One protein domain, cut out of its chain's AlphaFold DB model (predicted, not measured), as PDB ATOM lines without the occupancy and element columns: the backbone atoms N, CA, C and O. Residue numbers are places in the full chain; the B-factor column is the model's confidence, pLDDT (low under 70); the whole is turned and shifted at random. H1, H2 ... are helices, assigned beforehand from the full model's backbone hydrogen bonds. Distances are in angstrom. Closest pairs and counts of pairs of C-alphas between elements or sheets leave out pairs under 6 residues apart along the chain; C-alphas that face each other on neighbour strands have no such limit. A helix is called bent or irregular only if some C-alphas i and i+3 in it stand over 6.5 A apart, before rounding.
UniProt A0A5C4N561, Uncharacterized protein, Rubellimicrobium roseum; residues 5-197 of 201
ATOM      1  N   GLY A   5     217.886 171.316 149.336       96.00
ATOM      2  CA  GLY A   5     217.681 171.613 147.914       96.00
ATOM      3  C   GLY A   5     218.935 172.107 147.192       96.00
ATOM      4  O   GLY A   5     219.215 171.677 146.075       96.00
ATOM      5  N   GLY A   6     219.745 172.937 147.859       95.69
ATOM      6  CA  GLY A   6     221.013 173.418 147.306       95.69
ATOM      7  C   GLY A   6     222.014 172.292 147.054       95.69
ATOM      8  O   GLY A   6     222.561 172.178 145.962       95.69
ATOM      9  N   TYR A   7     222.209 171.422 148.045       97.38
ATOM     10  CA  TYR A   7     223.092 170.264 147.918       97.38
ATOM     11  C   TYR A   7     222.606 169.288 146.840       97.38
ATOM     12  O   TYR A   7     223.420 168.817 146.044       97.38
ATOM     13  N   TYR A   8     221.294 169.027 146.766       97.88
ATOM     14  CA  TYR A   8     220.720 168.203 145.702       97.88
ATOM     15  C   TYR A   8     221.002 168.783 144.316       97.88
ATOM     16  O   TYR A   8     221.559 168.083 143.472       97.88
ATOM     17  N   ASN A   9     220.688 170.061 144.091       98.00
ATOM     18  CA  ASN A   9     220.823 170.681 142.773       98.00
ATOM     19  C   ASN A   9     222.277 170.893 142.349       98.00
ATOM     20  O   ASN A   9     222.582 170.696 141.175       98.00
ATOM     21  N   ILE A  10     223.188 171.216 143.276       97.88
ATOM     22  CA  ILE A  10     224.625 171.236 142.969       97.88
ATOM     23  C   ILE A  10     225.083 169.836 142.545       97.88
ATOM     24  O   ILE A  10     225.749 169.704 141.521       97.88
ATOM     25  N   GLY A  11     224.700 168.789 143.285       97.56
ATOM     26  CA  GLY A  11     225.037 167.411 142.918       97.56
ATOM     27  C   GLY A  11     224.481 167.018 141.546       97.56
ATOM     28  O   GLY A  11     225.212 166.483 140.721       97.56
ATOM     29  N   ASN A  12     223.224 167.361 141.253       97.88
ATOM     30  CA  ASN A  12     222.604 167.093 139.951       97.88
ATOM     31  C   ASN A  12     223.327 167.828 138.809       97.88
ATOM     32  O   ASN A  12     223.566 167.241 137.757       97.88
ATOM     33  N   ALA A  13     223.715 169.091 139.022       98.12
ATOM     34  CA  ALA A  13     224.461 169.878 138.042       98.12
ATOM     35  C   ALA A  13     225.852 169.298 137.782       98.12
ATOM     36  O   ALA A  13     226.238 169.146 136.626       98.12
ATOM     37  N   ILE A  14     226.577 168.918 138.834       97.56
ATOM     38  CA  ILE A  14     227.884 168.266 138.707       97.56
ATOM     39  C   ILE A  14     227.751 166.933 137.962       97.56
ATOM     40  O   ILE A  14     228.537 166.673 137.054       97.56
ATOM     41  N   GLY A  15     226.750 166.115 138.295       96.31
ATOM     42  CA  GLY A  15     226.499 164.838 137.625       96.31
ATOM     43  C   GLY A  15     226.204 165.005 136.133       96.31
ATOM     44  O   GLY A  15     226.828 164.340 135.306       96.31
ATOM     45  N   LEU A  16     225.310 165.937 135.787       96.69
ATOM     46  CA  LEU A  16     224.953 166.246 134.402       96.69
ATOM     47  C   LEU A  16     226.158 166.767 133.607       96.69
ATOM     48  O   LEU A  16     226.463 166.250 132.533       96.69
ATOM     49  N   LEU A  17     226.862 167.769 134.136       95.81
ATOM     50  CA  LEU A  17     228.021 168.362 133.464       95.81
ATOM     51  C   LEU A  17     229.177 167.364 133.346       95.81
ATOM     52  O   LEU A  17     229.831 167.318 132.308       95.81
ATOM     53  N   GLY A  18     229.405 166.537 134.367       93.00
ATOM     54  CA  GLY A  18     230.415 165.481 134.335       93.00
ATOM     55  C   GLY A  18     230.107 164.411 133.288       93.00
ATOM     56  O   GLY A  18     231.000 164.001 132.550       93.00
ATOM     57  N   GLY A  19     228.841 164.002 133.167       92.31
ATOM     58  CA  GLY A  19     228.402 163.070 132.128       92.31
ATOM     59  C   GLY A  19     228.548 163.637 130.715       92.31
ATOM     60  O   GLY A  19     229.092 162.965 129.841       92.31
ATOM     61  N   LEU A  20     228.152 164.897 130.506       92.69
ATOM     62  CA  LEU A  20     228.351 165.596 129.232       92.69
ATOM     63  C   LEU A  20     229.837 165.758 128.890       92.69
ATOM     64  O   LEU A  20     230.222 165.545 127.743       92.69
ATOM     65  N   ALA A  21     230.677 166.092 129.872       90.00
ATOM     66  CA  ALA A  21     232.118 166.211 129.678       90.00
ATOM     67  C   ALA A  21     232.746 164.871 129.270       90.00
ATOM     68  O   ALA A  21     233.551 164.837 128.344       90.00
ATOM     69  N   LEU A  22     232.341 163.763 129.902       88.62
ATOM     70  CA  LEU A  22     232.782 162.418 129.518       88.62
ATOM     71  C   LEU A  22     232.310 162.033 128.113       88.62
ATOM     72  O   LEU A  22     233.091 161.489 127.336       88.62
ATOM     73  N   ALA A  23     231.056 162.334 127.770       89.88
ATOM     74  CA  ALA A  23     230.527 162.076 126.434       89.88
ATOM     75  C   ALA A  23     231.301 162.858 125.361       89.88
ATOM     76  O   ALA A  23     231.708 162.279 124.357       89.88
ATOM     77  N   ALA A  24     231.560 164.148 125.596       87.69
ATOM     78  CA  ALA A  24     232.334 164.991 124.689       87.69
ATOM     79  C   ALA A  24     233.800 164.540 124.579       87.69
ATOM     80  O   ALA A  24     234.346 164.517 123.478       87.69
ATOM     81  N   TRP A  25     234.426 164.140 125.690       85.12
ATOM     82  CA  TRP A  25     235.794 163.616 125.698       85.12
ATOM     83  C   TRP A  25     235.919 162.356 124.840       85.12
ATOM     84  O   TRP A  25     236.817 162.252 124.006       85.12
ATOM     85  N   ASN A  26     234.979 161.421 124.995       84.25
ATOM     86  CA  ASN A  26     234.966 160.168 124.240       84.25
ATOM     87  C   ASN A  26     234.661 160.361 122.744       84.25
ATOM     88  O   ASN A  26     234.948 159.467 121.955       84.25
ATOM     89  N   ALA A  27     234.099 161.509 122.356       84.50
ATOM     90  CA  ALA A  27     233.793 161.847 120.970       84.50
ATOM     91  C   ALA A  27     234.980 162.460 120.202       84.50
ATOM     92  O   ALA A  27     234.868 162.696 119.011       84.50
ATOM     93  N   GLY A  28     236.117 162.760 120.840       69.56
ATOM     94  CA  GLY A  28     237.363 163.090 120.129       69.56
ATOM     95  C   GLY A  28     237.410 164.393 119.299       69.56
ATOM     96  O   GLY A  28     238.471 164.694 118.753       69.56
ATOM     97  N   GLY A  29     236.339 165.204 119.214       66.69
ATOM     98  CA  GLY A  29     236.317 166.464 118.446       66.69
ATOM     99  C   GLY A  29     235.096 167.376 118.681       66.69
ATOM    100  O   GLY A  29     234.034 166.936 119.118       66.69
ATOM    101  N   SER A  30     235.221 168.679 118.378       62.72
ATOM    102  CA  SER A  30     234.200 169.706 118.689       62.72
ATOM    103  C   SER A  30     232.911 169.604 117.861       62.72
ATOM    104  O   SER A  30     231.837 169.906 118.378       62.72
ATOM    105  N   GLY A  31     232.992 169.147 116.605       64.06
ATOM    106  CA  GLY A  31     231.823 168.882 115.753       64.06
ATOM    107  C   GLY A  31     231.012 167.658 116.194       64.06
ATOM    108  O   GLY A  31     229.811 167.583 115.949       64.06
ATOM    109  N   GLU A  32     231.649 166.734 116.910       78.25
ATOM    110  CA  GLU A  32     231.040 165.500 117.409       78.25
ATOM    111  C   GLU A  32     230.480 165.667 118.829       78.25
ATOM    112  O   GLU A  32     229.616 164.900 119.251       78.25
ATOM    113  N   ALA A  33     230.881 166.726 119.542       81.50
ATOM    114  CA  ALA A  33     230.427 167.015 120.900       81.50
ATOM    115  C   ALA A  33     228.906 167.242 120.996       81.50
ATOM    116  O   ALA A  33     228.280 166.784 121.950       81.50
ATOM    117  N   ALA A  34     228.289 167.903 120.009       85.12
ATOM    118  CA  ALA A  34     226.838 168.110 119.987       85.12
ATOM    119  C   ALA A  34     226.075 166.788 119.790       85.12
ATOM    120  O   ALA A  34     225.100 166.518 120.493       85.12
ATOM    121  N   THR A  35     226.558 165.933 118.886       89.25
ATOM    122  CA  THR A  35     226.012 164.588 118.659       89.25
ATOM    123  C   THR A  35     226.203 163.701 119.888       89.25
ATOM    124  O   THR A  35     225.277 163.000 120.289       89.25
ATOM    125  N   ALA A  36     227.364 163.773 120.540       90.25
ATOM    126  CA  ALA A  36     227.649 163.040 121.768       90.25
ATOM    127  C   ALA A  36     226.767 163.500 122.935       90.25
ATOM    128  O   ALA A  36     226.251 162.668 123.676       90.25
ATOM    129  N   ALA A  37     226.524 164.807 123.066       91.12
ATOM    130  CA  ALA A  37     225.590 165.350 124.046       91.12
ATOM    131  C   ALA A  37     224.152 164.880 123.777       91.12
ATOM    132  O   ALA A  37     223.465 164.445 124.700       91.12
ATOM    133  N   ALA A  38     223.705 164.895 122.516       91.88
ATOM    134  CA  ALA A  38     222.398 164.359 122.138       91.88
ATOM    135  C   ALA A  38     222.293 162.853 122.442       91.88
ATOM    136  O   ALA A  38     221.290 162.400 122.995       91.88
ATOM    137  N   GLY A  39     223.352 162.091 122.159       93.31
ATOM    138  CA  GLY A  39     223.455 160.674 122.497       93.31
ATOM    139  C   GLY A  39     223.400 160.419 124.005       93.31
ATOM    140  O   GLY A  39     222.656 159.548 124.453       93.31
ATOM    141  N   TYR A  40     224.113 161.221 124.795       92.81
ATOM    142  CA  TYR A  40     224.108 161.149 126.256       92.81
ATOM    143  C   TYR A  40     222.722 161.433 126.852       92.81
ATOM    144  O   TYR A  40     222.321 160.775 127.809       92.81
ATOM    145  N   LEU A  41     221.979 162.384 126.280       94.88
ATOM    146  CA  LEU A  41     220.671 162.785 126.798       94.88
ATOM    147  C   LEU A  41     219.522 161.892 126.306       94.88
ATOM    148  O   LEU A  41     218.560 161.672 127.044       94.88
ATOM    149  N   ALA A  42     219.582 161.407 125.065       96.62
ATOM    150  CA  ALA A  42     218.435 160.768 124.418       96.62
ATOM    151  C   ALA A  42     218.787 159.668 123.399       96.62
ATOM    152  O   ALA A  42     217.900 159.180 122.704       96.62
ATOM    153  N   GLY A  43     220.051 159.247 123.299       94.88
ATOM    154  CA  GLY A  43     220.497 158.267 122.298       94.88
ATOM    155  C   GLY A  43     219.984 156.839 122.513       94.88
ATOM    156  O   GLY A  43     220.112 155.997 121.630       94.88
ATOM    157  N   SER A  44     219.408 156.547 123.679       96.62
ATOM    158  CA  SER A  44     218.865 155.237 124.035       96.62
ATOM    159  C   SER A  44     217.737 155.364 125.064       96.62
ATOM    160  O   SER A  44     217.562 156.408 125.695       96.62
ATOM    161  N   GLY A  45     216.996 154.276 125.295       96.81
ATOM    162  CA  GLY A  45     215.974 154.235 126.347       96.81
ATOM    163  C   GLY A  45     216.539 154.493 127.752       96.81
ATOM    164  O   GLY A  45     215.894 155.171 128.551       96.81
ATOM    165  N   SER A  46     217.757 154.018 128.046       96.94
ATOM    166  CA  SER A  46     218.426 154.313 129.319       96.94
ATOM    167  C   SER A  46     218.822 155.785 129.428       96.94
ATOM    168  O   SER A  46     218.561 156.396 130.459       96.94
ATOM    169  N   ALA A  47     219.363 156.380 128.360       97.19
ATOM    170  CA  ALA A  47     219.708 157.801 128.319       97.19
ATOM    171  C   ALA A  47     218.480 158.691 128.573       97.19
ATOM    172  O   ALA A  47     218.515 159.566 129.436       97.19
ATOM    173  N   VAL A  48     217.354 158.403 127.907       98.12
ATOM    174  CA  VAL A  48     216.094 159.131 128.129       98.12
ATOM    175  C   VAL A  48     215.624 158.986 129.578       98.12
ATOM    176  O   VAL A  48     215.289 159.985 130.213       98.12
ATOM    177  N   ALA A  49     215.625 157.767 130.130       98.19
ATOM    178  CA  ALA A  49     215.226 157.532 131.517       98.19
ATOM    179  C   ALA A  49     216.124 158.286 132.517       98.19
ATOM    180  O   ALA A  49     215.614 158.882 133.469       98.19
ATOM    181  N   LEU A  50     217.440 158.326 132.280       97.69
ATOM    182  CA  LEU A  50     218.393 159.078 133.099       97.69
ATOM    183  C   LEU A  50     218.178 160.593 133.002       97.69
ATOM    184  O   LEU A  50     218.227 161.291 134.017       97.69
ATOM    185  N   THR A  51     217.908 161.108 131.804       98.19
ATOM    186  CA  THR A  51     217.606 162.528 131.588       98.19
ATOM    187  C   THR A  51     216.324 162.923 132.308       98.19
ATOM    188  O   THR A  51     216.311 163.913 133.038       98.19
ATOM    189  N   VAL A  52     215.264 162.119 132.189       98.38
ATOM    190  CA  VAL A  52     214.010 162.333 132.928       98.38
ATOM    191  C   VAL A  52     214.260 162.307 134.433       98.38
ATOM    192  O   VAL A  52     213.819 163.220 135.131       98.38
ATOM    193  N   ALA A  53     215.008 161.321 134.937       98.50
ATOM    194  CA  ALA A  53     215.381 161.258 136.348       98.50
ATOM    195  C   ALA A  53     216.091 162.542 136.797       98.50
ATOM    196  O   ALA A  53     215.714 163.140 137.803       98.50
ATOM    197  N   THR A  54     217.064 163.009 136.014       98.19
ATOM    198  CA  THR A  54     217.843 164.221 136.293       98.19
ATOM    199  C   THR A  54     216.956 165.466 136.359       98.19
ATOM    200  O   THR A  54     217.046 166.231 137.320       98.19
ATOM    201  N   LEU A  55     216.052 165.655 135.392       98.44
ATOM    202  CA  LEU A  55     215.103 166.775 135.382       98.44
ATOM    203  C   LEU A  55     214.166 166.744 136.596       98.44
ATOM    204  O   LEU A  55     213.948 167.772 137.242       98.44
ATOM    205  N   VAL A  56     213.649 165.564 136.942       98.62
ATOM    206  CA  VAL A  56     212.794 165.388 138.121       98.62
ATOM    207  C   VAL A  56     213.571 165.661 139.410       98.62
ATOM    208  O   VAL A  56     213.038 166.310 140.309       98.62
ATOM    209  N   PHE A  57     214.837 165.244 139.508       98.50
ATOM    210  CA  PHE A  57     215.676 165.552 140.665       98.50
ATOM    211  C   PHE A  57     215.985 167.044 140.790       98.50
ATOM    212  O   PHE A  57     215.971 167.553 141.911       98.50
ATOM    213  N   PHE A  58     216.200 167.766 139.687       98.56
ATOM    214  CA  PHE A  58     216.329 169.228 139.725       98.56
ATOM    215  C   PHE A  58     215.059 169.901 140.242       98.56
ATOM    216  O   PHE A  58     215.114 170.767 141.119       98.56
ATOM    217  N   TRP A  59     213.906 169.470 139.734       98.56
ATOM    218  CA  TRP A  59     212.619 169.992 140.174       98.56
ATOM    219  C   TRP A  59     212.359 169.684 141.653       98.56
ATOM    220  O   TRP A  59     211.977 170.559 142.427       98.56
ATOM    221  N   SER A  60     212.647 168.455 142.081       98.19
ATOM    222  CA  SER A  60     212.590 168.053 143.484       98.19
ATOM    223  C   SER A  60     213.512 168.899 144.361       98.19
ATOM    224  O   SER A  60     213.105 169.309 145.447       98.19
ATOM    225  N   GLY A  61     214.747 169.154 143.924       97.62
ATOM    226  CA  GLY A  61     215.710 169.976 144.654       97.62
ATOM    227  C   GLY A  61     215.240 171.421 144.803       97.62
ATOM    228  O   GLY A  61     215.387 171.999 145.877       97.62
ATOM    229  N   GLU A  62     214.590 171.977 143.782       97.88
ATOM    230  CA  GLU A  62     213.958 173.298 143.864       97.88
ATOM    231  C   GLU A  62     212.793 173.317 144.867       97.88
ATOM    232  O   GLU A  62     212.681 174.237 145.678       97.88
ATOM    233  N   VAL A  63     211.958 172.274 144.896       97.69
ATOM    234  CA  VAL A  63     210.894 172.155 145.908       97.69
ATOM    235  C   VAL A  63     211.478 172.092 147.324       97.69
ATOM    236  O   VAL A  63     210.986 172.789 148.211       97.69
ATOM    237  N   TYR A  64     212.562 171.341 147.542       96.44
ATOM    238  CA  TYR A  64     213.278 171.351 148.824       96.44
ATOM    239  C   TYR A  64     213.893 172.708 149.150       96.44
ATOM    240  O   TYR A  64     213.903 173.110 150.310       96.44
ATOM    241  N   HIS A  65     214.428 173.410 148.155       95.56
ATOM    242  CA  HIS A  65     214.994 174.735 148.360       95.56
ATOM    243  C   HIS A  65     213.924 175.701 148.882       95.56
ATOM    244  O   HIS A  65     214.153 176.376 149.883       95.56
ATOM    245  N   ARG A  66     212.729 175.682 148.279       95.56
ATOM    246  CA  ARG A  66     211.572 176.463 148.746       95.56
ATOM    247  C   ARG A  66     211.079 176.020 150.117       95.56
ATOM    248  O   ARG A  66     210.753 176.869 150.938       95.56
ATOM    249  N   ALA A  67     211.065 174.711 150.382       94.75
ATOM    250  CA  ALA A  67     210.690 174.171 151.688       94.75
ATOM    251  C   ALA A  67     211.596 174.689 152.816       94.75
ATOM    252  O   ALA A  67     211.161 174.771 153.956       94.75
ATOM    253  N   TRP A  68     212.839 175.051 152.496       94.31
ATOM    254  CA  TRP A  68     213.848 175.535 153.436       94.31
ATOM    255  C   TRP A  68     214.192 177.015 153.222       94.31
ATOM    256  O   TRP A  68     215.318 177.437 153.498       94.31
ATOM    257  N   ALA A  69     213.236 177.804 152.718       92.38
ATOM    258  CA  ALA A  69     213.383 179.255 152.613       92.38
ATOM    259  C   ALA A  69     213.606 179.906 153.991       92.38
ATOM    260  O   ALA A  69     214.415 180.822 154.107       92.38
ATOM    261  N   ASP A  70     212.942 179.376 155.024       89.50
ATOM    262  CA  ASP A  70     213.262 179.593 156.435       89.50
ATOM    263  C   ASP A  70     213.917 178.308 156.992       89.50
ATOM    264  O   ASP A  70     213.231 177.294 157.163       89.50
ATOM    265  N   PRO A  71     215.242 178.296 157.233       84.69
ATOM    266  CA  PRO A  71     215.946 177.109 157.719       84.69
ATOM    267  C   PRO A  71     215.543 176.666 159.127       84.69
ATOM    268  O   PRO A  71     215.739 175.492 159.452       84.69
ATOM    269  N   ASP A  72     215.016 177.579 159.945       86.81
ATOM    270  CA  ASP A  72     214.605 177.292 161.320       86.81
ATOM    271  C   ASP A  72     213.188 176.713 161.367       86.81
ATOM    272  O   ASP A  72     212.818 176.031 162.325       86.81
ATOM    273  N   ARG A  73     212.393 176.943 160.311       87.88
ATOM    274  CA  ARG A  73     211.016 176.451 160.186       87.88
ATOM    275  C   ARG A  73     210.733 175.863 158.795       87.88
ATOM    276  O   ARG A  73     209.945 176.436 158.039       87.88
ATOM    277  N   PRO A  74     211.332 174.709 158.441       90.75
ATOM    278  CA  PRO A  74     211.116 174.110 157.129       90.75
ATOM    279  C   PRO A  74     209.653 173.707 156.900       90.75
ATOM    280  O   PRO A  74     209.053 173.032 157.735       90.75
ATOM    281  N   ASP A  75     209.098 174.020 155.729       92.81
ATOM    282  CA  ASP A  75     207.726 173.658 155.359       92.81
ATOM    283  C   ASP A  75     207.601 172.136 155.155       92.81
ATOM    284  O   ASP A  75     208.087 171.548 154.178       92.81
ATOM    285  N   ALA A  76     206.904 171.474 156.082       91.31
ATOM    286  CA  ALA A  76     206.686 170.031 156.058       91.31
ATOM    287  C   ALA A  76     205.901 169.541 154.824       91.31
ATOM    288  O   ALA A  76     206.108 168.412 154.372       91.31
ATOM    289  N   ARG A  77     204.986 170.345 154.267       93.25
ATOM    290  CA  ARG A  77     204.216 169.979 153.068       93.25
ATOM    291  C   ARG A  77     205.111 170.003 151.839       93.25
ATOM    292  O   ARG A  77     205.072 169.045 151.066       93.25
ATOM    293  N   LEU A  78     205.907 171.055 151.670       95.44
ATOM    294  CA  LEU A  78     206.855 171.146 150.561       95.44
ATOM    295  C   LEU A  78     207.944 170.070 150.677       95.44
ATOM    296  O   LEU A  78     208.260 169.438 149.673       95.44
ATOM    297  N   ASN A  79     208.434 169.758 151.884       94.44
ATOM    298  CA  ASN A  79     209.356 168.631 152.087       94.44
ATOM    299  C   ASN A  79     208.761 167.302 151.596       94.44
ATOM    300  O   ASN A  79     209.422 166.582 150.855       94.44
ATOM    301  N   ARG A  80     207.494 167.000 151.921       94.88
ATOM    302  CA  ARG A  80     206.825 165.782 151.419       94.88
ATOM    303  C   ARG A  80     206.630 165.792 149.903       94.88
ATOM    304  O   ARG A  80     206.729 164.746 149.272       94.88
ATOM    305  N   GLN A  81     206.350 166.953 149.309       97.25
ATOM    306  CA  GLN A  81     206.275 167.080 147.849       97.25
ATOM    307  C   GLN A  81     207.640 166.841 147.193       97.25
ATOM    308  O   GLN A  81     207.711 166.146 146.182       97.25
ATOM    309  N   GLY A  82     208.715 167.360 147.791       97.31
ATOM    310  CA  GLY A  82     210.085 167.053 147.391       97.31
ATOM    311  C   GLY A  82     210.394 165.562 147.529       97.31
ATOM    312  O   GLY A  82     210.938 164.964 146.607       97.31
ATOM    313  N   ASP A  83     209.994 164.920 148.629       97.69
ATOM    314  CA  ASP A  83     210.162 163.474 148.813       97.69
ATOM    315  C   ASP A  83     209.412 162.693 147.711       97.69
ATOM    316  O   ASP A  83     209.998 161.826 147.066       97.69
ATOM    317  N   LEU A  84     208.169 163.067 147.388       98.25
ATOM    318  CA  LEU A  84     207.385 162.424 146.326       98.25
ATOM    319  C   LEU A  84     208.036 162.556 144.940       98.25
ATOM    320  O   LEU A  84     208.162 161.570 144.214       98.25
ATOM    321  N   LEU A  85     208.457 163.765 144.567       98.31
ATOM    322  CA  LEU A  85     209.114 164.019 143.282       98.31
ATOM    323  C   LEU A  85     210.443 163.267 143.187       98.31
ATOM    324  O   LEU A  85     210.705 162.602 142.189       98.31
ATOM    325  N   SER A  86     211.246 163.296 144.253       98.06
ATOM    326  CA  SER A  86     212.490 162.529 144.338       98.06
ATOM    327  C   SER A  86     212.250 161.026 144.181       98.06
ATOM    328  O   SER A  86     213.073 160.345 143.574       98.06
ATOM    329  N   ALA A  87     211.140 160.492 144.697       98.50
ATOM    330  CA  ALA A  87     210.798 159.083 144.534       98.50
ATOM    331  C   ALA A  87     210.528 158.723 143.064       98.50
ATOM    332  O   ALA A  87     211.045 157.723 142.570       98.50
ATOM    333  N   ILE A  88     209.782 159.567 142.342       98.50
ATOM    334  CA  ILE A  88     209.526 159.405 140.899       98.50
ATOM    335  C   ILE A  88     210.848 159.466 140.117       98.50
ATOM    336  O   ILE A  88     211.105 158.604 139.274       98.50
ATOM    337  N   GLY A  89     211.719 160.429 140.438       98.50
ATOM    338  CA  GLY A  89     213.053 160.526 139.841       98.50
ATOM    339  C   GLY A  89     213.885 159.261 140.071       98.50
ATOM    340  O   GLY A  89     214.522 158.759 139.147       98.50
ATOM    341  N   ALA A  90     213.815 158.681 141.269       98.56
ATOM    342  CA  ALA A  90     214.521 157.449 141.608       98.56
ATOM    343  C   ALA A  90     213.981 156.209 140.879       98.56
ATOM    344  O   ALA A  90     214.766 155.341 140.502       98.56
ATOM    345  N   VAL A  91     212.677 156.137 140.596       98.69
ATOM    346  CA  VAL A  91     212.122 155.088 139.721       98.69
ATOM    347  C   VAL A  91     212.704 155.204 138.311       98.69
ATOM    348  O   VAL A  91     213.195 154.210 137.775       98.69
ATOM    349  N   ALA A  92     212.718 156.407 137.728       98.50
ATOM    350  CA  ALA A  92     213.310 156.635 136.407       98.50
ATOM    351  C   ALA A  92     214.817 156.305 136.386       98.50
ATOM    352  O   ALA A  92     215.293 155.636 135.466       98.50
ATOM    353  N   LEU A  93     215.552 156.678 137.441       98.31
ATOM    354  CA  LEU A  93     216.956 156.302 137.624       98.31
ATOM    355  C   LEU A  93     217.125 154.777 137.697       98.31
ATOM    356  O   LEU A  93     218.000 154.224 137.036       98.31
ATOM    357  N   GLY A  94     216.277 154.088 138.462       98.31
ATOM    358  CA  GLY A  94     216.281 152.630 138.573       98.31
ATOM    359  C   GLY A  94     216.060 151.939 137.229       98.31
ATOM    360  O   GLY A  94     216.798 151.013 136.898       98.31
ATOM    361  N   ILE A  95     215.109 152.428 136.425       98.50
ATOM    362  CA  ILE A  95     214.866 151.939 135.058       98.50
ATOM    363  C   ILE A  95     216.113 152.137 134.193       98.50
ATOM    364  O   ILE A  95     216.561 151.189 133.551       98.50
ATOM    365  N   SER A  96     216.711 153.333 134.211       98.31
ATOM    366  CA  SER A  96     217.948 153.599 133.472       98.31
ATOM    367  C   SER A  96     219.056 152.618 133.855       98.31
ATOM    368  O   SER A  96     219.672 152.008 132.986       98.31
ATOM    369  N   LEU A  97     219.305 152.437 135.154       97.88
ATOM    370  CA  LEU A  97     220.354 151.551 135.661       97.88
ATOM    371  C   LEU A  97     220.085 150.080 135.317       97.88
ATOM    372  O   LEU A  97     221.019 149.351 134.991       97.88
ATOM    373  N   ALA A  98     218.823 149.647 135.339       98.00
ATOM    374  CA  ALA A  98     218.442 148.302 134.921       98.00
ATOM    375  C   ALA A  98     218.711 148.083 133.424       98.00
ATOM    376  O   ALA A  98     219.307 147.073 133.052       98.00
ATOM    377  N   LEU A  99     218.349 149.052 132.577       97.94
ATOM    378  CA  LEU A  99     218.621 149.020 131.136       97.94
ATOM    379  C   LEU A  99     220.123 149.073 130.812       97.94
ATOM    380  O   LEU A  99     220.548 148.530 129.799       97.94
ATOM    381  N   LEU A 100     220.929 149.690 131.680       96.31
ATOM    382  CA  LEU A 100     222.396 149.687 131.602       96.31
ATOM    383  C   LEU A 100     223.032 148.398 132.152       96.31
ATOM    384  O   LEU A 100     224.256 148.301 132.203       96.31
ATOM    385  N   GLY A 101     222.238 147.414 132.588       97.00
ATOM    386  CA  GLY A 101     222.755 146.155 133.128       97.00
ATOM    387  C   GLY A 101     223.412 146.297 134.504       97.00
ATOM    388  O   GLY A 101     224.288 145.508 134.849       97.00
ATOM    389  N   MET A 102     223.002 147.288 135.306       96.00
ATOM    390  CA  MET A 102     223.543 147.569 136.643       96.00
ATOM    391  C   MET A 102     222.531 147.202 137.750       96.00
ATOM    392  O   MET A 102     222.017 148.093 138.435       96.00
ATOM    393  N   PRO A 103     222.221 145.908 137.974       95.81
ATOM    394  CA  PRO A 103     221.106 145.487 138.829       95.81
ATOM    395  C   PRO A 103     221.269 145.904 140.294       95.81
ATOM    396  O   PRO A 103     220.297 146.317 140.921       95.81
ATOM    397  N   LEU A 104     222.490 145.860 140.840       96.06
ATOM    398  CA  LEU A 104     222.741 146.271 142.225       96.06
ATOM    399  C   LEU A 104     222.450 147.764 142.432       96.06
ATOM    400  O   LEU A 104     221.827 148.140 143.425       96.06
ATOM    401  N   LEU A 105     222.862 148.621 141.492       95.75
ATOM    402  CA  LEU A 105     222.574 150.055 141.562       95.75
ATOM    403  C   LEU A 105     221.095 150.339 141.287       95.75
ATOM    404  O   LEU A 105     220.506 151.165 141.977       95.75
ATOM    405  N   ALA A 106     220.471 149.623 140.350       97.88
ATOM    406  CA  ALA A 106     219.036 149.735 140.101       97.88
ATOM    407  C   ALA A 106     218.213 149.388 141.355       97.88
ATOM    408  O   ALA A 106     217.275 150.106 141.701       97.88
ATOM    409  N   ALA A 107     218.601 148.336 142.083       98.06
ATOM    410  CA  ALA A 107     217.958 147.935 143.330       98.06
ATOM    411  C   ALA A 107     218.177 148.947 144.466       98.06
ATOM    412  O   ALA A 107     217.284 149.166 145.281       98.06
ATOM    413  N   THR A 108     219.350 149.575 144.534       97.81
ATOM    414  CA  THR A 108     219.738 150.430 145.667       97.81
ATOM    415  C   THR A 108     219.468 151.906 145.374       97.81
ATOM    416  O   THR A 108     218.535 152.489 145.926       97.81
ATOM    417  N   ALA A 109     220.204 152.514 144.447       96.00
ATOM    418  CA  ALA A 109     220.022 153.910 144.047       96.00
ATOM    419  C   ALA A 109     218.666 154.185 143.365       96.00
ATOM    420  O   ALA A 109     218.193 155.317 143.403       96.00
ATOM    421  N   GLY A 110     218.041 153.165 142.766       97.88
ATOM    422  CA  GLY A 110     216.694 153.254 142.199       97.88
ATOM    423  C   GLY A 110     215.604 152.847 143.190       97.88
ATOM    424  O   GLY A 110     214.965 153.694 143.813       97.88
ATOM    425  N   LEU A 111     215.381 151.540 143.337       98.12
ATOM    426  CA  LEU A 111     214.237 150.986 144.069       98.12
ATOM    427  C   LEU A 111     214.255 151.331 145.564       98.12
ATOM    428  O   LEU A 111     213.286 151.887 146.071       98.12
ATOM    429  N   MET A 112     215.339 151.024 146.277       98.31
ATOM    430  CA  MET A 112     215.445 151.302 147.713       98.31
ATOM    431  C   MET A 112     215.328 152.803 148.002       98.31
ATOM    432  O   MET A 112     214.613 153.196 148.925       98.31
ATOM    433  N   HIS A 113     215.960 153.647 147.181       98.38
ATOM    434  CA  HIS A 113     215.823 155.099 147.285       98.38
ATOM    435  C   HIS A 113     214.373 155.556 147.074       98.38
ATOM    436  O   HIS A 113     213.848 156.328 147.876       98.38
ATOM    437  N   ALA A 114     213.705 155.046 146.034       98.44
ATOM    438  CA  ALA A 114     212.307 155.354 145.751       98.44
ATOM    439  C   ALA A 114     211.386 154.924 146.901       98.44
ATOM    440  O   ALA A 114     210.539 155.708 147.318       98.44
ATOM    441  N   LEU A 115     211.576 153.724 147.458       97.88
ATOM    442  CA  LEU A 115     210.796 153.227 148.596       97.88
ATOM    443  C   LEU A 115     210.961 154.114 149.832       97.88
ATOM    444  O   LEU A 115     209.966 154.470 150.463       97.88
ATOM    445  N   GLY A 116     212.194 154.513 150.149       97.25
ATOM    446  CA  GLY A 116     212.455 155.453 151.235       97.25
ATOM    447  C   GLY A 116     211.770 156.802 150.995       97.25
ATOM    448  O   GLY A 116     211.041 157.289 151.852       97.25
ATOM    449  N   LYS A 117     211.906 157.378 149.797       97.88
ATOM    450  CA  LYS A 117     211.298 158.673 149.455       97.88
ATOM    451  C   LYS A 117     209.761 158.636 149.419       97.88
ATOM    452  O   LYS A 117     209.125 159.518 149.991       97.88
ATOM    453  N   PHE A 118     209.143 157.602 148.842       97.69
ATOM    454  CA  PHE A 118     207.687 157.412 148.908       97.69
ATOM    455  C   PHE A 118     207.212 157.238 150.352       97.69
ATOM    456  O   PHE A 118     206.221 157.850 150.746       97.69
ATOM    457  N   GLY A 119     207.940 156.457 151.152       94.94
ATOM    458  CA  GLY A 119     207.660 156.296 152.573       94.94
ATOM    459  C   GLY A 119     207.669 157.628 153.321       94.94
ATOM    460  O   GLY A 119     206.682 157.961 153.973       94.94
ATOM    461  N   SER A 120     208.719 158.441 153.158       93.75
ATOM    462  CA  SER A 120     208.803 159.779 153.765       93.75
ATOM    463  C   SER A 120     207.705 160.734 153.277       93.75
ATOM    464  O   SER A 120     207.193 161.529 154.062       93.75
ATOM    465  N   ALA A 121     207.298 160.650 152.007       94.94
ATOM    466  CA  ALA A 121     206.234 161.491 151.455       94.94
ATOM    467  C   ALA A 121     204.835 161.124 151.984       94.94
ATOM    468  O   ALA A 121     203.978 162.000 152.129       94.94
ATOM    469  N   LEU A 122     204.589 159.836 152.243       91.94
ATOM    470  CA  LEU A 122     203.285 159.313 152.659       91.94
ATOM    471  C   LEU A 122     203.128 159.242 154.183       91.94
ATOM    472  O   LEU A 122     202.001 159.299 154.683       91.94
ATOM    473  N   HIS A 123     204.230 159.132 154.926       86.50
ATOM    474  CA  HIS A 123     204.194 159.078 156.381       86.50
ATOM    475  C   HIS A 123     203.769 160.433 156.964       86.50
ATOM    476  O   HIS A 123     204.362 161.479 156.691       86.50
ATOM    477  N   ARG A 124     202.687 160.430 157.750       76.88
ATOM    478  CA  ARG A 124     202.124 161.653 158.330       76.88
ATOM    479  C   ARG A 124     202.829 161.998 159.642       76.88
ATOM    480  O   ARG A 124     203.090 161.092 160.429       76.88
ATOM    481  N   PRO A 125     203.052 163.292 159.933       70.19
ATOM    482  CA  PRO A 125     203.483 163.718 161.259       70.19
ATOM    483  C   PRO A 125     202.533 163.179 162.339       70.19
ATOM    484  O   PRO A 125     201.316 163.310 162.208       70.19
ATOM    485  N   GLY A 126     203.085 162.549 163.378       69.75
ATOM    486  CA  GLY A 126     202.318 161.965 164.485       69.75
ATOM    487  C   GLY A 126     201.708 160.584 164.212       69.75
ATOM    488  O   GLY A 126     201.066 160.029 165.102       69.75
ATOM    489  N   ALA A 127     201.901 160.006 163.021       80.00
ATOM    490  CA  ALA A 127     201.557 158.608 162.788       80.00
ATOM    491  C   ALA A 127     202.496 157.682 163.589       80.00
ATOM    492  O   ALA A 127     203.669 158.015 163.777       80.00
ATOM    493  N   PRO A 128     202.011 156.520 164.062       80.19
ATOM    494  CA  PRO A 128     202.870 155.550 164.725       80.19
ATOM    495  C   PRO A 128     203.956 155.052 163.759       80.19
ATOM    496  O   PRO A 128     203.692 154.956 162.554       80.19
ATOM    497  N   PRO A 129     205.152 154.697 164.261       81.00
ATOM    498  CA  PRO A 129     206.233 154.215 163.414       81.00
ATOM    499  C   PRO A 129     205.795 152.998 162.585       81.00
ATOM    500  O   PRO A 129     205.129 152.095 163.107       81.00
ATOM    501  N   PRO A 130     206.159 152.937 161.294       85.00
ATOM    502  CA  PRO A 130     205.788 151.819 160.438       85.00
ATOM    503  C   PRO A 130     206.456 150.522 160.920       85.00
ATOM    504  O   PRO A 130     207.581 150.541 161.413       85.00
ATOM    505  N   PHE A 131     205.771 149.387 160.762       87.62
ATOM    506  CA  PHE A 131     206.311 148.040 161.019       87.62
ATOM    507  C   PHE A 131     206.887 147.808 162.432       87.62
ATOM    508  O   PHE A 131     207.757 146.960 162.609       87.62
ATOM    509  N   GLY A 132     206.423 148.555 163.441       86.19
ATOM    510  CA  GLY A 132     206.949 148.450 164.808       86.19
ATOM    511  C   GLY A 132     208.353 149.040 164.977       86.19
ATOM    512  O   GLY A 132     209.056 148.673 165.917       86.19
ATOM    513  N   TRP A 133     208.774 149.933 164.073       90.38
ATOM    514  CA  TRP A 133     210.068 150.606 164.153       90.38
ATOM    515  C   TRP A 133     210.238 151.345 165.496       90.38
ATOM    516  O   TRP A 133     209.308 152.032 165.929       90.38
ATOM    517  N   PRO A 134     211.394 151.234 166.178       89.50
ATOM    518  CA  PRO A 134     211.567 151.854 167.488       89.50
ATOM    519  C   PRO A 134     211.460 153.382 167.421       89.50
ATOM    520  O   PRO A 134     212.123 154.025 166.613       89.50
ATOM    521  N   THR A 135     210.690 153.990 168.327       84.56
ATOM    522  CA  THR A 135     210.533 155.457 168.400       84.56
ATOM    523  C   THR A 135     211.827 156.187 168.763       84.56
ATOM    524  O   THR A 135     211.985 157.355 168.429       84.56
ATOM    525  N   ALA A 136     212.753 155.503 169.443       87.12
ATOM    526  CA  ALA A 136     214.070 156.034 169.786       87.12
ATOM    527  C   ALA A 136     215.061 156.014 168.606       87.12
ATOM    528  O   ALA A 136     216.155 156.563 168.723       87.12
ATOM    529  N   TRP A 137     214.727 155.337 167.503       88.75
ATOM    530  CA  TRP A 137     215.603 155.234 166.341       88.75
ATOM    531  C   TRP A 137     215.343 156.376 165.354       88.75
ATOM    532  O   TRP A 137     214.250 156.946 165.340       88.75
ATOM    533  N   PRO A 138     216.328 156.711 164.499       90.00
ATOM    534  CA  PRO A 138     216.115 157.663 163.418       90.00
ATOM    535  C   PRO A 138     214.963 157.232 162.503       90.00
ATOM    536  O   PRO A 138     214.660 156.041 162.399       90.00
ATOM    537  N   ASP A 139     214.355 158.193 161.805       91.00
ATOM    538  CA  ASP A 139     213.274 157.925 160.851       91.00
ATOM    539  C   ASP A 139     213.669 156.808 159.868       91.00
ATOM    540  O   ASP A 139     214.701 156.894 159.192       91.00
ATOM    541  N   LEU A 140     212.857 155.745 159.812       92.88
ATOM    542  CA  LEU A 140     213.135 154.554 159.007       92.88
ATOM    543  C   LEU A 140     213.328 154.919 157.538       92.88
ATOM    544  O   LEU A 140     214.311 154.525 156.915       92.88
ATOM    545  N   PHE A 141     212.384 155.667 156.977       94.81
ATOM    546  CA  PHE A 141     212.354 155.955 155.554       94.81
ATOM    547  C   PHE A 141     213.532 156.835 155.143       94.81
ATOM    548  O   PHE A 141     214.207 156.526 154.162       94.81
ATOM    549  N   ARG A 142     213.873 157.851 155.939       94.69
ATOM    550  CA  ARG A 142     215.070 158.670 155.709       94.69
ATOM    551  C   ARG A 142     216.360 157.869 155.887       94.69
ATOM    552  O   ARG A 142     217.313 158.084 155.139       94.69
ATOM    553  N   SER A 143     216.387 156.909 156.809       95.31
ATOM    554  CA  SER A 143     217.529 156.000 156.987       95.31
ATOM    555  C   SER A 143     217.713 155.083 155.779       95.31
ATOM    556  O   SER A 143     218.837 154.899 155.317       95.31
ATOM    557  N   VAL A 144     216.617 154.569 155.214       96.75
ATOM    558  CA  VAL A 144     216.624 153.790 153.967       96.75
ATOM    559  C   VAL A 144     217.158 154.632 152.806       96.75
ATOM    560  O   VAL A 144     218.029 154.166 152.077       96.75
ATOM    561  N   VAL A 145     216.710 155.882 152.655       97.38
ATOM    562  CA  VAL A 145     217.228 156.803 151.623       97.38
ATOM    563  C   VAL A 145     218.739 157.004 151.759       97.38
ATOM    564  O   VAL A 145     219.460 156.935 150.765       97.38
ATOM    565  N   LEU A 146     219.237 157.222 152.977       97.19
ATOM    566  CA  LEU A 146     220.665 157.426 153.211       97.19
ATOM    567  C   LEU A 146     221.474 156.153 152.920       97.19
ATOM    568  O   LEU A 146     222.500 156.204 152.239       97.19
ATOM    569  N   LEU A 147     220.990 155.000 153.389       97.50
ATOM    570  CA  LEU A 147     221.640 153.707 153.178       97.50
ATOM    571  C   LEU A 147     221.677 153.322 151.691       97.50
ATOM    572  O   LEU A 147     222.644 152.706 151.242       97.50
ATOM    573  N   SER A 148     220.689 153.756 150.901       97.75
ATOM    574  CA  SER A 148     220.628 153.497 149.459       97.75
ATOM    575  C   SER A 148     221.826 154.063 148.682       97.75
ATOM    576  O   SER A 148     222.079 153.638 147.555       97.75
ATOM    577  N   ARG A 149     222.575 155.014 149.261       96.56
ATOM    578  CA  ARG A 149     223.771 155.623 148.652       96.56
ATOM    579  C   ARG A 149     225.054 154.850 148.890       96.56
ATOM    580  O   ARG A 149     226.037 155.090 148.186       96.56
ATOM    581  N   VAL A 150     225.075 153.954 149.876       96.38
ATOM    582  CA  VAL A 150     226.294 153.241 150.276       96.38
ATOM    583  C   VAL A 150     226.872 152.426 149.113       96.38
ATOM    584  O   VAL A 150     228.056 152.601 148.831       96.38
ATOM    585  N   PRO A 151     226.090 151.631 148.357       96.38
ATOM    586  CA  PRO A 151     226.636 150.845 147.249       96.38
ATOM    587  C   PRO A 151     227.261 151.706 146.146       96.38
ATOM    588  O   PRO A 151     228.365 151.413 145.694       96.38
ATOM    589  N   ALA A 152     226.600 152.801 145.754       95.25
ATOM    590  CA  ALA A 152     227.118 153.720 144.739       95.25
ATOM    591  C   ALA A 152     228.383 154.451 145.216       95.25
ATOM    592  O   ALA A 152     229.355 154.561 144.470       95.25
ATOM    593  N   THR A 153     228.394 154.897 146.475       97.12
ATOM    594  CA  THR A 153     229.553 155.544 147.111       97.12
ATOM    595  C   THR A 153     230.754 154.605 147.168       97.12
ATOM    596  O   THR A 153     231.853 154.992 146.774       97.12
ATOM    597  N   LEU A 154     230.554 153.364 147.620       96.56
ATOM    598  CA  LEU A 154     231.617 152.364 147.706       96.56
ATOM    599  C   LEU A 154     232.151 151.999 146.321       96.56
ATOM    600  O   LEU A 154     233.363 151.981 146.132       96.56
ATOM    601  N   ALA A 155     231.270 151.771 145.344       94.06
ATOM    602  CA  ALA A 155     231.680 151.482 143.973       94.06
ATOM    603  C   ALA A 155     232.526 152.622 143.380       94.06
ATOM    604  O   ALA A 155     233.579 152.365 142.802       94.06
ATOM    605  N   ALA A 156     232.111 153.878 143.579       94.56
ATOM    606  CA  ALA A 156     232.855 155.048 143.123       94.56
ATOM    607  C   ALA A 156     234.223 155.179 143.816       94.56
ATOM    608  O   ALA A 156     235.232 155.404 143.151       94.56
ATOM    609  N   ALA A 157     234.279 154.991 145.137       95.38
ATOM    610  CA  ALA A 157     235.525 155.061 145.900       95.38
ATOM    611  C   ALA A 157     236.518 153.956 145.502       95.38
ATOM    612  O   ALA A 157     237.705 154.226 145.324       95.38
ATOM    613  N   LEU A 158     236.034 152.727 145.311       94.00
ATOM    614  CA  LEU A 158     236.859 151.606 144.858       94.00
ATOM    615  C   LEU A 158     237.357 151.814 143.424       94.00
ATOM    616  O   LEU A 158     238.528 151.566 143.152       94.00
ATOM    617  N   ALA A 159     236.506 152.318 142.525       91.25
ATOM    618  CA  ALA A 159     236.901 152.636 141.154       91.25
ATOM    619  C   ALA A 159     237.959 153.752 141.100       91.25
ATOM    620  O   ALA A 159     238.911 153.642 140.330       91.25
ATOM    621  N   LEU A 160     237.854 154.777 141.955       90.81
ATOM    622  CA  LEU A 160     238.900 155.795 142.107       90.81
ATOM    623  C   LEU A 160     240.219 155.188 142.588       90.81
ATOM    624  O   LEU A 160     241.261 155.450 141.992       90.81
ATOM    625  N   ALA A 161     240.183 154.369 143.642       89.75
ATOM    626  CA  ALA A 161     241.383 153.741 144.188       89.75
ATOM    627  C   ALA A 161     242.072 152.840 143.148       89.75
ATOM    628  O   ALA A 161     243.291 152.902 142.985       89.75
ATOM    629  N   ALA A 162     241.289 152.061 142.397       87.06
ATOM    630  CA  ALA A 162     241.789 151.236 141.303       87.06
ATOM    631  C   ALA A 162     242.377 152.084 140.162       87.06
ATOM    632  O   ALA A 162     243.450 151.763 139.652       87.06
ATOM    633  N   GLY A 163     241.715 153.189 139.798       85.69
ATOM    634  CA  GLY A 163     242.196 154.129 138.785       85.69
ATOM    635  C   GLY A 163     243.543 154.753 139.152       85.69
ATOM    636  O   GLY A 163     244.440 154.799 138.317       85.69
ATOM    637  N   VAL A 164     243.730 155.161 140.412       83.94
ATOM    638  CA  VAL A 164     245.013 155.706 140.897       83.94
ATOM    639  C   VAL A 164     246.113 154.640 140.910       83.94
ATOM    640  O   VAL A 164     247.253 154.940 140.572       83.94
ATOM    641  N   ALA A 165     245.789 153.402 141.291       83.00
ATOM    642  CA  ALA A 165     246.776 152.329 141.411       83.00
ATOM    643  C   ALA A 165     247.238 151.751 140.060       83.00
ATOM    644  O   ALA A 165     248.336 151.203 139.986       83.00
ATOM    645  N   GLY A 166     246.405 151.828 139.014       71.88
ATOM    646  CA  GLY A 166     246.622 151.105 137.755       71.88
ATOM    647  C   GLY A 166     246.729 151.953 136.484       71.88
ATOM    648  O   GLY A 166     247.069 151.400 135.439       71.88
ATOM    649  N   ALA A 167     246.432 153.256 136.518       70.81
ATOM    650  CA  ALA A 167     246.427 154.071 135.303       70.81
ATOM    651  C   ALA A 167     247.806 154.664 134.977       70.81
ATOM    652  O   ALA A 167     248.431 155.335 135.799       70.81
ATOM    653  N   GLY A 168     248.247 154.482 133.729       71.44
ATOM    654  CA  GLY A 168     249.322 155.288 133.152       71.44
ATOM    655  C   GLY A 168     248.898 156.757 132.959       71.44
ATOM    656  O   GLY A 168     247.699 157.057 132.969       71.44
ATOM    657  N   PRO A 169     249.854 157.681 132.735       67.50
ATOM    658  CA  PRO A 169     249.595 159.126 132.675       67.50
ATOM    659  C   PRO A 169     248.520 159.539 131.660       67.50
ATOM    660  O   PRO A 169     247.806 160.510 131.881       67.50
ATOM    661  N   GLU A 170     248.379 158.793 130.562       66.50
ATOM    662  CA  GLU A 170     247.448 159.118 129.472       66.50
ATOM    663  C   GLU A 170     245.988 158.747 129.769       66.50
ATOM    664  O   GLU A 170     245.071 159.306 129.173       66.50
ATOM    665  N   VAL A 171     245.749 157.832 130.715       70.25
ATOM    666  CA  VAL A 171     244.407 157.294 131.017       70.25
ATOM    667  C   VAL A 171     243.901 157.709 132.397       70.25
ATOM    668  O   VAL A 171     242.736 157.484 132.721       70.25
ATOM    669  N   ILE A 172     244.752 158.349 133.206       76.06
ATOM    670  CA  ILE A 172     244.443 158.689 134.598       76.06
ATOM    671  C   ILE A 172     243.293 159.695 134.715       76.06
ATOM    672  O   ILE A 172     242.417 159.534 135.556       76.06
ATOM    673  N   VAL A 173     243.223 160.698 133.838       74.25
ATOM    674  CA  VAL A 173     242.170 161.724 133.891       74.25
ATOM    675  C   VAL A 173     240.771 161.132 133.639       74.25
ATOM    676  O   VAL A 173     239.910 161.291 134.509       74.25
ATOM    677  N   PRO A 174     240.505 160.410 132.531       70.88
ATOM    678  CA  PRO A 174     239.192 159.799 132.313       70.88
ATOM    679  C   PRO A 174     238.877 158.689 133.328       70.88
ATOM    680  O   PRO A 174     237.725 158.574 133.751       70.88
ATOM    681  N   ALA A 175     239.883 157.930 133.786       77.38
ATOM    682  CA  ALA A 175     239.704 156.898 134.811       77.38
ATOM    683  C   ALA A 175     239.252 157.469 136.168       77.38
ATOM    684  O   ALA A 175     238.566 156.783 136.926       77.38
ATOM    685  N   LEU A 176     239.602 158.722 136.471       86.44
ATOM    686  CA  LEU A 176     239.232 159.382 137.722       86.44
ATOM    687  C   LEU A 176     237.986 160.261 137.602       86.44
ATOM    688  O   LEU A 176     237.259 160.402 138.585       86.44
ATOM    689  N   LEU A 177     237.705 160.835 136.428       88.50
ATOM    690  CA  LEU A 177     236.620 161.805 136.263       88.50
ATOM    691  C   LEU A 177     235.245 161.205 136.591       88.50
ATOM    692  O   LEU A 177     234.526 161.754 137.423       88.50
ATOM    693  N   GLY A 178     234.884 160.073 135.982       90.81
ATOM    694  CA  GLY A 178     233.575 159.441 136.203       90.81
ATOM    695  C   GLY A 178     233.348 159.017 137.659       90.81
ATOM    696  O   GLY A 178     232.396 159.490 138.288       90.81
ATOM    697  N   PRO A 179     234.230 158.181 138.232       92.75
ATOM    698  CA  PRO A 179     234.158 157.799 139.640       92.75
ATOM    699  C   PRO A 179     234.228 158.994 140.606       92.75
ATOM    700  O   PRO A 179     233.493 159.030 141.591       92.75
ATOM    701  N   GLY A 180     235.048 160.005 140.307       94.75
ATOM    702  CA  GLY A 180     235.187 161.227 141.106       94.75
ATOM    703  C   GLY A 180     233.910 162.058 141.143       94.75
ATOM    704  O   GLY A 180     233.443 162.430 142.223       94.75
ATOM    705  N   VAL A 181     233.302 162.284 139.977       95.31
ATOM    706  CA  VAL A 181     231.999 162.951 139.850       95.31
ATOM    707  C   VAL A 181     230.938 162.184 140.630       95.31
ATOM    708  O   VAL A 181     230.223 162.786 141.432       95.31
ATOM    709  N   LEU A 182     230.856 160.861 140.457       94.69
ATOM    710  CA  LEU A 182     229.857 160.037 141.141       94.69
ATOM    711  C   LEU A 182     230.029 160.062 142.666       94.69
ATOM    712  O   LEU A 182     229.034 160.157 143.390       94.69
ATOM    713  N   LEU A 183     231.268 159.999 143.161       96.88
ATOM    714  CA  LEU A 183     231.559 160.083 144.590       96.88
ATOM    715  C   LEU A 183     231.133 161.444 145.149       96.88
ATOM    716  O   LEU A 183     230.388 161.497 146.127       96.88
ATOM    717  N   LEU A 184     231.544 162.538 144.503       97.38
ATOM    718  CA  LEU A 184     231.193 163.891 144.931       97.38
ATOM    719  C   LEU A 184     229.673 164.107 144.948       97.38
ATOM    720  O   LEU A 184     229.140 164.628 145.929       97.38
ATOM    721  N   CYS A 185     228.969 163.658 143.907       97.69
ATOM    722  CA  CYS A 185     227.509 163.723 143.852       97.69
ATOM    723  C   CYS A 185     226.875 162.963 145.023       97.69
ATOM    724  O   CYS A 185     226.041 163.522 145.733       97.69
ATOM    725  N   ASN A 186     227.309 161.724 145.288       97.31
ATOM    726  CA  ASN A 186     226.779 160.935 146.401       97.31
ATOM    727  C   ASN A 186     227.022 161.591 147.762       97.31
ATOM    728  O   ASN A 186     226.124 161.556 148.601       97.31
ATOM    729  N   LEU A 187     228.175 162.226 147.977       97.62
ATOM    730  CA  LEU A 187     228.468 162.945 149.220       97.62
ATOM    731  C   LEU A 187     227.569 164.174 149.398       97.62
ATOM    732  O   LEU A 187     227.028 164.388 150.486       97.62
ATOM    733  N   LEU A 188     227.360 164.960 148.338       97.94
ATOM    734  CA  LEU A 188     226.452 166.112 148.364       97.94
ATOM    735  C   LEU A 188     225.015 165.676 148.639       97.94
ATOM    736  O   LEU A 188     224.341 166.231 149.508       97.94
ATOM    737  N   TRP A 189     224.552 164.646 147.943       97.94
ATOM    738  CA  TRP A 189     223.204 164.140 148.126       97.94
ATOM    739  C   TRP A 189     223.005 163.468 149.496       97.94
ATOM    740  O   TRP A 189     221.958 163.652 150.111       97.94
ATOM    741  N   ALA A 190     224.009 162.761 150.025       97.44
ATOM    742  CA  ALA A 190     223.980 162.219 151.386       97.44
ATOM    743  C   ALA A 190     223.921 163.343 152.425       97.44
ATOM    744  O   ALA A 190     223.164 163.265 153.394       97.44
ATOM    745  N   ARG A 191     224.675 164.429 152.210       96.94
ATOM    746  CA  ARG A 191     224.603 165.620 153.061       96.94
ATOM    747  C   ARG A 191     223.204 166.235 153.046       96.94
ATOM    748  O   ARG A 191     222.718 166.623 154.105       96.94
ATOM    749  N   ALA A 192     222.565 166.303 151.882       96.62
ATOM    750  CA  ALA A 192     221.187 166.764 151.757       96.62
ATOM    751  C   ALA A 192     220.215 165.868 152.545       96.62
ATOM    752  O   ALA A 192     219.410 166.378 153.320       96.62
ATOM    753  N   ASP A 193     220.340 164.541 152.433       96.31
ATOM    754  CA  ASP A 193     219.492 163.603 153.181       96.31
ATOM    755  C   ASP A 193     219.668 163.742 154.696       96.31
ATOM    756  O   ASP A 193     218.684 163.730 155.432       96.31
ATOM    757  N   LEU A 194     220.901 163.948 155.172       95.31
ATOM    758  CA  LEU A 194     221.184 164.174 156.592       95.31
ATOM    759  C   LEU A 194     220.492 165.429 157.144       95.31
ATOM    760  O   LEU A 194     220.088 165.443 158.305       95.31
ATOM    761  N   LEU A 195     220.324 166.481 156.335       93.56
ATOM    762  CA  LEU A 195     219.602 167.686 156.764       93.56
ATOM    763  C   LEU A 195     218.111 167.418 156.989       93.56
ATOM    764  O   LEU A 195     217.515 168.048 157.858       93.56
ATOM    765  N   LEU A 196     217.528 166.464 156.262       92.19
ATOM    766  CA  LEU A 196     216.110 166.117 156.371       92.19
ATOM    767  C   LEU A 196     215.757 165.357 157.661       92.19
ATOM    768  O   LEU A 196     214.577 165.196 157.960       92.19
ATOM    769  N   PHE A 197     216.747 164.912 158.441       90.25
ATOM    770  CA  PHE A 197     216.523 164.359 159.784       90.25
ATOM    771  C   PHE A 197     216.251 165.432 160.843       90.25
ATOM    772  O   PHE A 197     215.866 165.100 161.962       90.25
TER     773      PHE A 197
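What this domain is: This is residues 5 to 197 of the 201 residues of an uncharacterized protein of Rubellimicrobium roseum (UniProt A0A5C4N561). Six long helices, H1, H3, H4, H5, H7 and H8, make an elongated up-and-down bundle, each running against the one before it; their contacts follow a ring, from H1 through H3, H4 and H5, then by H6 and H7 to H8 and back to H1. H2 slants across one end of the bundle, and the unnamed stretch of residues 123 to 139 loops out at the other. The printed part has 193 residues, with eight named helices, H1 to H8 in chain order, and no named strand; the class is all helix. It is compact, with a radius of gyration of the C-alphas of 17.8 A, and spans 57 by 33 by 32 A.

Where its parts are: H1, residues 5 to 26, begins at C-alpha 5 (217.681, 171.613, 147.914) and is 31.5 A long. H2 is residues 30 to 42, and H3, residues 45 to 67, measures 32.7 A. H4, residues 76 to 99, measures 34.7 A, and H5, residues 103 to 122, 26.5 A. H6, residues 140 to 147, is short at 10.3 A, and H7, residues 150 to 166, measures 24.0 A. H8, residues 172 to 195, is 34.5 A long and ends at C-alpha 195 (219.602, 167.686, 156.764). H2 and H8 are only just irregular: C-alphas 31 and 34 are 6.6 A apart, and C-alphas 175 and 178 are 6.8 A apart. H8 has a kink of 25 degrees near residue 179.

How they stand to each other: H1 touches H3 at a shallow tilt of 26 degrees, opposite ways; their closest C-alphas, Gly 5 and His 65, are 4.1 A apart. H3 and H4 form a helical hairpin, closest at the C-alphas of Ser 46 and Ser 96, 4.2 A. H4 and H5 form another, closest at Gly 94 and Gly 110, with C-alphas 3.7 A apart. H5 touches H6 with residues 112 to 120 alone, the closest C-alphas being Gly 116 and Phe 141, 4.3 A. H7 and H8 form a hairpin, closest at the C-alphas of Ala 156 and Pro 179, 4.6 A. H8 touches H1 at a shallow tilt of 14 degrees, opposite ways, closest at the C-alphas of Gly 11 and Cys 185, 4.5 A. H2 touches H1 at a steep tilt of 52 degrees, and touches H3 only at the corner, where the C-alphas of Ala 42 and Val 48 are 4.7 A apart. H1 and H4 are apart, as are H5 and H8. Every O i to N i+4 pair is within hydrogen-bond range in H1, H3, H4, H6 and H7; the counts are 7 of 9 in H2, 13 of 16 in H5 and 18 of 20 in H8.

The domain as a whole: The two C-alphas farthest apart, Gly 31 and Gly 132, are 58.7 A apart. The printed part has no cut, and its long link is H5 to H6. The mean pLDDT of the printed part is 92.1; residues 28 to 31, 126 and 169 to 170 are under 70.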